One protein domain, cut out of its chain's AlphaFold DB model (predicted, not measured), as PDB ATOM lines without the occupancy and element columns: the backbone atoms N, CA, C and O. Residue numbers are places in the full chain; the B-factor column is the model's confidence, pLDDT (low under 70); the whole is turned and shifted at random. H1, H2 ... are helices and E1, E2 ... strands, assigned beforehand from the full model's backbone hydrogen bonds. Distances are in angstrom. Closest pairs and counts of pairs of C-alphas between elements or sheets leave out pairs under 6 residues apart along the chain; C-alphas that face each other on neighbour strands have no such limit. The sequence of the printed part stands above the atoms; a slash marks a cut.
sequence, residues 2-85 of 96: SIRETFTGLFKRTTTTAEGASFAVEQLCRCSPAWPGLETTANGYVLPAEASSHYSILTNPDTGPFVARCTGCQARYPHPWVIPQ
ATOM      1  N   SER A   2     -42.965   0.755  34.138       54.97
ATOM      2  CA  SER A   2     -42.523  -0.477  34.793       54.97
ATOM      3  C   SER A   2     -41.551  -1.243  33.889       54.97
ATOM      4  O   SER A   2     -41.718  -1.260  32.669       54.97
ATOM      5  N   ILE A   3     -40.558  -1.922  34.473       57.38
ATOM      6  CA  ILE A   3     -39.639  -2.826  33.753       57.38
ATOM      7  C   ILE A   3     -40.427  -3.804  32.869       57.38
ATOM      8  O   ILE A   3     -40.077  -4.010  31.712       57.38
ATOM      9  N   ARG A   4     -41.567  -4.308  33.360       52.97
ATOM     10  CA  ARG A   4     -42.475  -5.162  32.582       52.97
ATOM     11  C   ARG A   4     -42.929  -4.523  31.268       52.97
ATOM     12  O   ARG A   4     -42.900  -5.185  30.244       52.97
ATOM     13  N   GLU A   5     -43.308  -3.250  31.271       53.59
ATOM     14  CA  GLU A   5     -43.803  -2.560  30.068       53.59
ATOM     15  C   GLU A   5     -42.690  -2.353  29.033       53.59
ATOM     16  O   GLU A   5     -42.925  -2.460  27.831       53.59
ATOM     17  N   THR A   6     -41.462  -2.117  29.507       56.12
ATOM     18  CA  THR A   6     -40.284  -1.908  28.651       56.12
ATOM     19  C   THR A   6     -39.863  -3.208  27.967       56.12
ATOM     20  O   THR A   6     -39.646  -3.228  26.756       56.12
ATOM     21  N   PHE A   7     -39.823  -4.316  28.715       53.50
ATOM     22  CA  PHE A   7     -39.509  -5.638  28.167       53.50
ATOM     23  C   PHE A   7     -40.594  -6.094  27.178       53.50
ATOM     24  O   PHE A   7     -40.282  -6.440  26.042       53.50
ATOM     25  N   THR A   8     -41.878  -5.986  27.530       51.62
ATOM     26  CA  THR A   8     -42.969  -6.352  26.612       51.62
ATOM     27  C   THR A   8     -42.945  -5.530  25.316       51.62
ATOM     28  O   THR A   8     -43.277  -6.052  24.257       51.62
ATOM     29  N   GLY A   9     -42.532  -4.259  25.361       52.16
ATOM     30  CA  GLY A   9     -42.377  -3.415  24.170       52.16
ATOM     31  C   GLY A   9     -41.210  -3.826  23.265       52.16
ATOM     32  O   GLY A   9     -41.390  -3.922  22.051       52.16
ATOM     33  N   LEU A  10     -40.040  -4.105  23.849       55.41
ATOM     34  CA  LEU A  10     -38.822  -4.488  23.121       55.41
ATOM     35  C   LEU A  10     -38.960  -5.836  22.409       55.41
ATOM     36  O   LEU A  10     -38.423  -6.022  21.319       55.41
ATOM     37  N   PHE A  11     -39.718  -6.759  22.997       54.25
ATOM     38  CA  PHE A  11     -39.797  -8.127  22.511       54.25
ATOM     39  C   PHE A  11     -41.086  -8.480  21.752       54.25
ATOM     40  O   PHE A  11     -41.286  -9.626  21.368       54.25
ATOM     41  N   LYS A  12     -41.955  -7.515  21.426       51.19
ATOM     42  CA  LYS A  12     -43.104  -7.778  20.526       51.19
ATOM     43  C   LYS A  12     -42.693  -8.425  19.189       51.19
ATOM     44  O   LYS A  12     -43.464  -9.189  18.617       51.19
ATOM     45  N   ARG A  13     -41.469  -8.157  18.715       55.34
ATOM     46  CA  ARG A  13     -40.917  -8.666  17.444       55.34
ATOM     47  C   ARG A  13     -40.387 -10.100  17.487       55.34
ATOM     48  O   ARG A  13     -39.977 -10.622  16.458       55.34
ATOM     49  N   THR A  14     -40.311 -10.736  18.652       60.56
ATOM     50  CA  THR A  14     -39.721 -12.081  18.751       60.56
ATOM     51  C   THR A  14     -40.748 -13.189  18.550       60.56
ATOM     52  O   THR A  14     -40.392 -14.294  18.158       60.56
ATOM     53  N   THR A  15     -42.033 -12.890  18.742       67.94
ATOM     54  CA  THR A  15     -43.138 -13.817  18.453       67.94
ATOM     55  C   THR A  15     -43.868 -13.498  17.155       67.94
ATOM     56  O   THR A  15     -44.542 -14.376  16.616       67.94
ATOM     57  N   THR A  16     -43.719 -12.275  16.632       73.31
ATOM     58  CA  THR A  16     -44.428 -11.806  15.436       73.31
ATOM     59  C   THR A  16     -43.501 -11.162  14.409       73.31
ATOM     60  O   THR A  16     -42.499 -10.543  14.769       73.31
ATOM     61  N   THR A  17     -43.837 -11.310  13.126       71.81
ATOM     62  CA  THR A  17     -43.148 -10.678  11.995       71.81
ATOM     63  C   THR A  17     -43.306  -9.154  12.027       71.81
ATOM     64  O   THR A  17     -44.081  -8.608  12.816       71.81
ATOM     65  N   ALA A  18     -42.599  -8.439  11.145       71.25
ATOM     66  CA  ALA A  18     -42.745  -6.986  11.008       71.25
ATOM     67  C   ALA A  18     -44.184  -6.568  10.638       71.25
ATOM     68  O   ALA A  18     -44.637  -5.492  11.024       71.25
ATOM     69  N   GLU A  19     -44.912  -7.449   9.953       74.44
ATOM     70  CA  GLU A  19     -46.315  -7.307   9.560       74.44
ATOM     71  C   GLU A  19     -47.294  -7.750  10.668       74.44
ATOM     72  O   GLU A  19     -48.507  -7.665  10.491       74.44
ATOM     73  N   GLY A  20     -46.785  -8.224  11.814       72.31
ATOM     74  CA  GLY A  20     -47.579  -8.643  12.973       72.31
ATOM     75  C   GLY A  20     -48.096 -10.084  12.925       72.31
ATOM     76  O   GLY A  20     -48.864 -10.477  13.804       72.31
ATOM     77  N   ALA A  21     -47.692 -10.889  11.937       77.50
ATOM     78  CA  ALA A  21     -48.073 -12.299  11.860       77.50
ATOM     79  C   ALA A  21     -47.275 -13.139  12.868       77.50
ATOM     80  O   ALA A  21     -46.085 -12.911  13.050       77.50
ATOM     81  N   SER A  22     -47.892 -14.127  13.521       80.75
ATOM     82  CA  SER A  22     -47.173 -15.013  14.450       80.75
ATOM     83  C   SER A  22     -46.179 -15.913  13.713       80.75
ATOM     84  O   SER A  22     -46.523 -16.529  12.704       80.75
ATOM     85  N   PHE A  23     -44.969 -16.050  14.257       83.38
ATOM     86  CA  PHE A  23     -43.985 -17.022  13.777       83.38
ATOM     87  C   PHE A  23     -44.406 -18.467  14.078       83.38
ATOM     88  O   PHE A  23     -44.063 -19.375  13.323       83.38
ATOM     89  N   ALA A  24     -45.150 -18.697  15.160       87.94
ATOM     90  CA  ALA A  24     -45.657 -20.016  15.527       87.94
ATOM     91  C   ALA A  24     -47.156 -20.131  15.229       87.94
ATOM     92  O   ALA A  24     -47.933 -19.223  15.531       87.94
ATOM     93  N   VAL A  25     -47.568 -21.266  14.671       89.44
ATOM     94  CA  VAL A  25     -48.976 -21.566  14.391       89.44
ATOM     95  C   VAL A  25     -49.561 -22.360  15.556       89.44
ATOM     96  O   VAL A  25     -48.989 -23.372  15.969       89.44
ATOM     97  N   GLU A  26     -50.716 -21.930  16.063       88.69
ATOM     98  CA  GLU A  26     -51.475 -22.630  17.110       88.69
ATOM     99  C   GLU A  26     -52.147 -23.890  16.534       88.69
ATOM    100  O   GLU A  26     -53.334 -23.918  16.209       88.69
ATOM    101  N   GLN A  27     -51.348 -24.941  16.343       87.88
ATOM    102  CA  GLN A  27     -51.774 -26.254  15.866       87.88
ATOM    103  C   GLN A  27     -50.881 -27.361  16.436       87.88
ATOM    104  O   GLN A  27     -49.748 -27.113  16.842       87.88
ATOM    105  N   LEU A  28     -51.361 -28.607  16.399       92.50
ATOM    106  CA  LEU A  28     -50.529 -29.777  16.689       92.50
ATOM    107  C   LEU A  28     -49.510 -30.021  15.569       92.50
ATOM    108  O   LEU A  28     -49.789 -29.780  14.390       92.50
ATOM    109  N   CYS A  29     -48.337 -30.545  15.935       95.62
ATOM    110  CA  CYS A  29     -47.315 -30.938  14.969       95.62
ATOM    111  C   CYS A  29     -47.833 -32.052  14.053       95.62
ATOM    112  O   CYS A  29     -48.382 -33.047  14.522       95.62
ATOM    113  N   ARG A  30     -47.637 -31.885  12.741       96.31
ATOM    114  CA  ARG A  30     -48.059 -32.846  11.705       96.31
ATOM    115  C   ARG A  30     -46.889 -33.604  11.067       96.31
ATOM    116  O   ARG A  30     -47.091 -34.343  10.109       96.31
ATOM    117  N   CYS A  31     -45.667 -33.382  11.546       96.62
ATOM    118  CA  CYS A  31     -44.469 -34.038  11.025       96.62
ATOM    119  C   CYS A  31     -44.400 -35.511  11.457       96.62
ATOM    120  O   CYS A  31     -44.926 -35.874  12.508       96.62
ATOM    121  N   SER A  32     -43.716 -36.340  10.661       95.62
ATOM    122  CA  SER A  32     -43.386 -37.729  10.995       95.62
ATOM    123  C   SER A  32     -41.879 -37.962  10.794       95.62
ATOM    124  O   SER A  32     -41.422 -37.842   9.655       95.62
ATOM    125  N   PRO A  33     -41.097 -38.250  11.856       93.75
ATOM    126  CA  PRO A  33     -41.507 -38.259  13.265       93.75
ATOM    127  C   PRO A  33     -41.994 -36.879  13.740       93.75
ATOM    128  O   PRO A  33     -41.668 -35.848  13.146       93.75
ATOM    129  N   ALA A  34     -42.805 -36.859  14.802       94.19
ATOM    130  CA  ALA A  34     -43.259 -35.607  15.399       94.19
ATOM    131  C   ALA A  34     -42.064 -34.838  15.976       94.19
ATOM    132  O   ALA A  34     -41.185 -35.434  16.592       94.19
ATOM    133  N   TRP A  35     -42.069 -33.515  15.795       95.88
ATOM    134  CA  TRP A  35     -41.007 -32.615  16.268       95.88
ATOM    135  C   TRP A  35     -39.601 -33.004  15.761       95.88
ATOM    136  O   TRP A  35     -38.703 -33.232  16.566       95.88
ATOM    137  N   PRO A  36     -39.379 -33.054  14.431       95.88
ATOM    138  CA  PRO A  36     -38.079 -33.417  13.852       95.88
ATOM    139  C   PRO A  36     -36.963 -32.417  14.203       95.88
ATOM    140  O   PRO A  36     -35.786 -32.740  14.098       95.88
ATOM    141  N   GLY A  37     -37.341 -31.206  14.612       96.12
ATOM    142  CA  GLY A  37     -36.471 -30.181  15.166       96.12
ATOM    143  C   GLY A  37     -37.307 -29.030  15.719       96.12
ATOM    144  O   GLY A  37     -38.475 -28.860  15.337       96.12
ATOM    145  N   LEU A  38     -36.712 -28.250  16.618       96.75
ATOM    146  CA  LEU A  38     -37.315 -27.045  17.175       96.75
ATOM    147  C   LEU A  38     -36.465 -25.826  16.828       96.75
ATOM    148  O   LEU A  38     -35.238 -25.880  16.778       96.75
ATOM    149  N   GLU A  39     -37.144 -24.710  16.616       95.19
ATOM    150  CA  GLU A  39     -36.528 -23.411  16.387       95.19
ATOM    151  C   GLU A  39     -37.336 -22.315  17.081       95.19
ATOM    152  O   GLU A  39     -38.509 -22.497  17.408       95.19
ATOM    153  N   THR A  40     -36.722 -21.158  17.290       91.88
ATOM    154  CA  THR A  40     -37.389 -19.934  17.746       91.88
ATOM    155  C   THR A  40     -36.945 -18.764  16.885       91.88
ATOM    156  O   THR A  40     -35.917 -18.833  16.219       91.88
ATOM    157  N   THR A  41     -37.702 -17.670  16.901       87.62
ATOM    158  CA  THR A  41     -37.278 -16.418  16.266       87.62
ATOM    159  C   THR A  41     -36.866 -15.391  17.315       87.62
ATOM    160  O   THR A  41     -37.544 -15.201  18.323       87.62
ATOM    161  N   ALA A  42     -35.749 -14.712  17.077       81.38
ATOM    162  CA  ALA A  42     -35.279 -13.586  17.866       81.38
ATOM    163  C   ALA A  42     -34.933 -12.433  16.922       81.38
ATOM    164  O   ALA A  42     -34.005 -12.533  16.127       81.38
ATOM    165  N   ASN A  43     -35.691 -11.334  16.992       75.25
ATOM    166  CA  ASN A  43     -35.480 -10.142  16.161       75.25
ATOM    167  C   ASN A  43     -35.390 -10.438  14.649       75.25
ATOM    168  O   ASN A  43     -34.582  -9.840  13.949       75.25
ATOM    169  N   GLY A  44     -36.217 -11.363  14.152       75.19
ATOM    170  CA  GLY A  44     -36.241 -11.764  12.739       75.19
ATOM    171  C   GLY A  44     -35.247 -12.865  12.359       75.19
ATOM    172  O   GLY A  44     -35.325 -13.378  11.247       75.19
ATOM    173  N   TYR A  45     -34.370 -13.283  13.273       80.62
ATOM    174  CA  TYR A  45     -33.428 -14.376  13.050       80.62
ATOM    175  C   TYR A  45     -33.923 -15.679  13.662       80.62
ATOM    176  O   TYR A  45     -34.438 -15.692  14.781       80.62
ATOM    177  N   VAL A  46     -33.730 -16.779  12.940       87.19
ATOM    178  CA  VAL A  46     -34.076 -18.119  13.412       87.19
ATOM    179  C   VAL A  46     -32.917 -18.684  14.225       87.19
ATOM    180  O   VAL A  46     -31.772 -18.678  13.778       87.19
ATOM    181  N   LEU A  47     -33.227 -19.179  15.419       90.00
ATOM    182  CA  LEU A  47     -32.288 -19.833  16.322       90.00
ATOM    183  C   LEU A  47     -32.720 -21.273  16.581       90.00
ATOM    184  O   LEU A  47     -33.926 -21.533  16.657       90.00
ATOM    185  N   PRO A  48     -31.763 -22.199  16.768       92.69
ATOM    186  CA  PRO A  48     -32.098 -23.539  17.212       92.69
ATOM    187  C   PRO A  48     -32.770 -23.477  18.586       92.69
ATOM    188  O   PRO A  48     -32.452 -22.631  19.424       92.69
ATOM    189  N   ALA A  49     -33.700 -24.394  18.811       93.75
ATOM    190  CA  ALA A  49     -34.302 -24.640  20.107       93.75
ATOM    191  C   ALA A  49     -34.214 -26.133  20.425       93.75
ATOM    192  O   ALA A  49     -34.204 -26.978  19.531       93.75
ATOM    193  N   GLU A  50     -34.176 -26.461  21.710       95.38
ATOM    194  CA  GLU A  50     -34.124 -27.838  22.188       95.38
ATOM    195  C   GLU A  50     -35.183 -28.068  23.260       95.38
ATOM    196  O   GLU A  50     -35.462 -27.194  24.085       95.38
ATOM    197  N   ALA A  51     -35.779 -29.263  23.247       95.81
ATOM    198  CA  ALA A  51     -36.666 -29.691  24.315       95.81
ATOM    199  C   ALA A  51     -35.882 -29.767  25.631       95.81
ATOM    200  O   ALA A  51     -34.741 -30.222  25.668       95.81
ATOM    201  N   SER A  52     -36.510 -29.334  26.717       95.31
ATOM    202  CA  SER A  52     -35.883 -29.272  28.032       95.31
ATOM    203  C   SER A  52     -36.845 -29.758  29.111       95.31
ATOM    204  O   SER A  52     -38.052 -29.857  28.907       95.31
ATOM    205  N   SER A  53     -36.304 -30.047  30.291       95.75
ATOM    206  CA  SER A  53     -37.086 -30.277  31.508       95.75
ATOM    207  C   SER A  53     -37.528 -28.977  32.191       95.75
ATOM    208  O   SER A  53     -38.326 -29.016  33.123       95.75
ATOM    209  N   HIS A  54     -37.008 -27.828  31.755       92.44
ATOM    210  CA  HIS A  54     -37.219 -26.529  32.388       92.44
ATOM    211  C   HIS A  54     -37.233 -25.393  31.361       92.44
ATOM    212  O   HIS A  54     -36.722 -25.521  30.249       92.44
ATOM    213  N   TYR A  55     -37.803 -24.258  31.763       90.19
ATOM    214  CA  TYR A  55     -37.695 -23.004  31.027       90.19
ATOM    215  C   TYR A  55     -36.507 -22.179  31.523       90.19
ATOM    216  O   TYR A  55     -36.080 -22.294  32.671       90.19
ATOM    217  N   SER A  56     -36.030 -21.279  30.671       84.81
ATOM    218  CA  SER A  56     -35.242 -20.116  31.081       84.81
ATOM    219  C   SER A  56     -36.156 -18.899  31.249       84.81
ATOM    220  O   SER A  56     -37.313 -18.921  30.825       84.81
ATOM    221  N   ILE A  57     -35.631 -17.792  31.782       82.75
ATOM    222  CA  ILE A  57     -36.383 -16.527  31.847       82.75
ATOM    223  C   ILE A  57     -36.876 -16.060  30.466       82.75
ATOM    224  O   ILE A  57     -37.923 -15.425  30.370       82.75
ATOM    225  N   LEU A  58     -36.144 -16.411  29.400       83.75
ATOM    226  CA  LEU A  58     -36.437 -16.013  28.025       83.75
ATOM    227  C   LEU A  58     -37.433 -16.946  27.318       83.75
ATOM    228  O   LEU A  58     -38.117 -16.520  26.390       83.75
ATOM    229  N   THR A  59     -37.513 -18.210  27.736       88.50
ATOM    230  CA  THR A  59     -38.337 -19.239  27.076       88.50
ATOM    231  C   THR A  59     -39.588 -19.613  27.866       88.50
ATOM    232  O   THR A  59     -40.448 -20.322  27.349       88.50
ATOM    233  N   ASN A  60     -39.706 -19.135  29.109       86.38
ATOM    234  CA  ASN A  60     -40.897 -19.311  29.932       86.38
ATOM    235  C   ASN A  60     -42.097 -18.592  29.281       86.38
ATOM    236  O   ASN A  60     -42.002 -17.394  29.050       86.38
ATOM    237  N   PRO A  61     -43.233 -19.258  29.017       83.62
ATOM    238  CA  PRO A  61     -44.386 -18.631  28.369       83.62
ATOM    239  C   PRO A  61     -45.037 -17.490  29.175       83.62
ATOM    240  O   PRO A  61     -45.697 -16.642  28.578       83.62
ATOM    241  N   ASP A  62     -44.847 -17.442  30.498       83.00
ATOM    242  CA  ASP A  62     -45.443 -16.427  31.382       83.00
ATOM    243  C   ASP A  62     -44.635 -15.120  31.435       83.00
ATOM    244  O   ASP A  62     -45.140 -14.072  31.848       83.00
ATOM    245  N   THR A  63     -43.350 -15.179  31.078       80.38
ATOM    246  CA  THR A  63     -42.406 -14.060  31.257       80.38
ATOM    247  C   THR A  63     -41.530 -13.794  30.045       80.38
ATOM    248  O   THR A  63     -41.094 -12.667  29.826       80.38
ATOM    249  N   GLY A  64     -41.215 -14.852  29.316       78.94
ATOM    250  CA  GLY A  64     -40.248 -14.905  28.247       78.94
ATOM    251  C   GLY A  64     -40.847 -14.474  26.912       78.94
ATOM    252  O   GLY A  64     -42.012 -14.744  26.622       78.94
ATOM    253  N   PRO A  65     -40.052 -13.794  26.079       82.12
ATOM    254  CA  PRO A  65     -40.529 -13.270  24.813       82.12
ATOM    255  C   PRO A  65     -40.523 -14.269  23.658       82.12
ATOM    256  O   PRO A  65     -40.965 -13.930  22.561       82.12
ATOM    257  N   PHE A  66     -39.948 -15.454  23.834       88.06
ATOM    258  CA  PHE A  66     -39.733 -16.378  22.730       88.06
ATOM    259  C   PHE A  66     -40.775 -17.486  22.676       88.06
ATOM    260  O   PHE A  66     -41.366 -17.874  23.683       88.06
ATOM    261  N   VAL A  67     -40.959 -18.040  21.479       91.38
ATOM    262  CA  VAL A  67     -41.840 -19.181  21.241       91.38
ATOM    263  C   VAL A  67     -41.099 -20.192  20.379       91.38
ATOM    264  O   VAL A  67     -40.683 -19.869  19.267       91.38
ATOM    265  N   ALA A  68     -40.975 -21.422  20.876       94.50
ATOM    266  CA  ALA A  68     -40.482 -22.527  20.073       94.50
ATOM    267  C   ALA A  68     -41.565 -23.038  19.126       94.50
ATOM    268  O   ALA A  68     -42.745 -23.149  19.477       94.50
ATOM    269  N   ARG A  69     -41.132 -23.411  17.927       95.56
ATOM    270  CA  ARG A  69     -41.963 -23.993  16.880       95.56
ATOM    271  C   ARG A  69     -41.245 -25.143  16.190       95.56
ATOM    272  O   ARG A  69     -40.021 -25.238  16.210       95.56
ATOM    273  N   CYS A  70     -42.023 -26.020  15.571       97.25
ATOM    274  CA  CYS A  70     -41.503 -27.096  14.738       97.25
ATOM    275  C   CYS A  70     -40.814 -26.532  13.487       97.25
ATOM    276  O   CYS A  70     -41.430 -25.755  12.758       97.25
ATOM    277  N   THR A  71     -39.603 -26.998  13.178       95.94
ATOM    278  CA  THR A  71     -38.868 -26.596  11.962       95.94
ATOM    279  C   THR A  71     -39.619 -26.957  10.674       95.94
ATOM    280  O   THR A  71     -39.565 -26.226   9.691       95.94
ATOM    281  N   GLY A  72     -40.378 -28.060  10.675       94.94
ATOM    282  CA  GLY A  72     -41.096 -28.545   9.491       94.94
ATOM    283  C   GLY A  72     -42.469 -27.903   9.271       94.94
ATOM    284  O   GLY A  72     -42.763 -27.421   8.184       94.94
ATOM    285  N   CYS A  73     -43.336 -27.918  10.289       94.88
ATOM    286  CA  CYS A  73     -44.735 -27.473  10.154       94.88
ATOM    287  C   CYS A  73     -45.086 -26.226  10.969       94.88
ATOM    288  O   CYS A  73     -46.260 -25.856  11.024       94.88
ATOM    289  N   GLN A  74     -44.100 -25.600  11.622       95.06
ATOM    290  CA  GLN A  74     -44.247 -24.315  12.318       95.06
ATOM    291  C   GLN A  74     -45.260 -24.337  13.483       95.06
ATOM    292  O   GLN A  74     -45.594 -23.301  14.054       95.06
ATOM    293  N   ALA A  75     -45.724 -25.530  13.868       95.50
ATOM    294  CA  ALA A  75     -46.574 -25.764  15.027       95.50
ATOM    295  C   ALA A  75     -45.882 -25.283  16.305       95.50
ATOM    296  O   ALA A  75     -44.709 -25.602  16.516       95.50
ATOM    297  N   ARG A  76     -46.606 -24.552  17.158       94.56
ATOM    298  CA  ARG A  76     -46.115 -24.109  18.466       94.56
ATOM    299  C   ARG A  76     -45.795 -25.306  19.357       94.56
ATOM    300  O   ARG A  76     -46.632 -26.185  19.548       94.56
ATOM    301  N   TYR A  77     -44.598 -25.323  19.931       95.00
ATOM    302  CA  TYR A  77     -44.185 -26.372  20.857       95.00
ATOM    303  C   TYR A  77     -44.752 -26.105  22.266       95.00
ATOM    304  O   TYR A  77     -44.532 -25.015  22.800       95.00
ATOM    305  N   PRO A  78     -45.488 -27.053  22.879       93.25
ATOM    306  CA  PRO A  78     -46.219 -26.801  24.126       93.25
ATOM    307  C   PRO A  78     -45.433 -27.131  25.407       93.25
ATOM    308  O   PRO A  78     -45.929 -26.879  26.503       93.25
ATOM    309  N   HIS A  79     -44.248 -27.736  25.298       94.88
ATOM    310  CA  HIS A  79     -43.471 -28.223  26.443       94.88
ATOM    311  C   HIS A  79     -42.248 -27.342  26.729       94.88
ATOM    312  O   HIS A  79     -41.868 -26.540  25.872       94.88
ATOM    313  N   PRO A  80     -41.603 -27.496  27.903       95.81
ATOM    314  CA  PRO A  80     -40.405 -26.739  28.217       95.81
ATOM    315  C   PRO A  80     -39.290 -26.920  27.193       95.81
ATOM    316  O   PRO A  80     -39.085 -27.998  26.627       95.81
ATOM    317  N   TRP A  81     -38.596 -25.819  26.930       95.69
ATOM    318  CA  TRP A  81     -37.585 -25.723  25.890       95.69
ATOM    319  C   TRP A  81     -36.593 -24.601  26.201       95.69
ATOM    320  O   TRP A  81     -36.886 -23.665  26.961       95.69
ATOM    321  N   VAL A  82     -35.409 -24.697  25.608       94.38
ATOM    322  CA  VAL A  82     -34.316 -23.731  25.764       94.38
ATOM    323  C   VAL A  82     -33.687 -23.408  24.413       94.38
ATOM    324  O   VAL A  82     -33.805 -24.174  23.457       94.38
ATOM    325  N   ILE A  83     -33.001 -22.271  24.346       91.12
ATOM    326  CA  ILE A  83     -32.018 -22.016  23.291       91.12
ATOM    327  C   ILE A  83     -30.727 -22.714  23.749       91.12
ATOM    328  O   ILE A  83     -30.283 -22.435  24.869       91.12
ATOM    329  N   PRO A  84     -30.151 -23.643  22.962       88.75
ATOM    330  CA  PRO A  84     -28.976 -24.393  23.381       88.75
ATOM    331  C   PRO A  84     -27.774 -23.478  23.599       88.75
ATOM    332  O   PRO A  84     -27.631 -22.426  22.967       88.75
ATOM    333  N   GLN A  85     -26.881 -23.888  24.500       81.88
ATOM    334  CA  GLN A  85     -25.642 -23.150  24.721       81.88
ATOM    335  C   GLN A  85     -24.780 -23.178  23.460       81.88
ATOM    336  O   GLN A  85     -24.617 -24.219  22.832       81.88
TER     337      GLN A  85
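What this domain is: This is residues 2 to 85 of the 96 residues of an uncharacterized protein of Streptomyces avermitilis (UniProt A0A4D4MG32). There is little regular structure here: long loops run round a small antiparallel sheet, order E2 - E1 - E3, and short helices H1 and H2 lead from it toward one end of the longest axis. The 84 printed residues, with named elements H1 H2 E1 E2 E3 in chain order holding only 27, are of mixed class. The whole is compact, radius of gyration of the C-alphas 12.6 A, spanning 44 by 31 by 21 A.

How they stand to each other: Start at H1, residues 3 to 10, its O i to N i+4 pairs all within hydrogen-bond range; it meets H2, residues 12 to 15, too short for such pairs, only through their link. H2 only grazes the sheet; its Thr 14 and Ala 42 of E1, residues 38 to 42, are the closest C-alphas, 4.8 A. E1 and E2, residues 45 to 51, form an antiparallel hairpin, with N 40 and O 47 within hydrogen-bond range at 2.9 A. E3, residues 68 to 70, is the antiparallel neighbour of E1: look for N 69 and O 39, within hydrogen-bond range at 2.8 A.

Where its parts are: Find C-alpha 3 at (-39.639, -2.826, 33.753), where H1 begins its 10.8 A; H2 spans 6.4 A, E1 13.6 A, E2 19.3 A, and E3 7.1 A to C-alpha 70 at (-41.503, -27.096, 14.738).

The domain as a whole: The farthest C-alphas, Ser 2 and Ser 32, are 44.2 A apart. The printed part has no cut; links H2 to E1 and E2 to E3 are long. Residues 2 to 15 have pLDDT under 70.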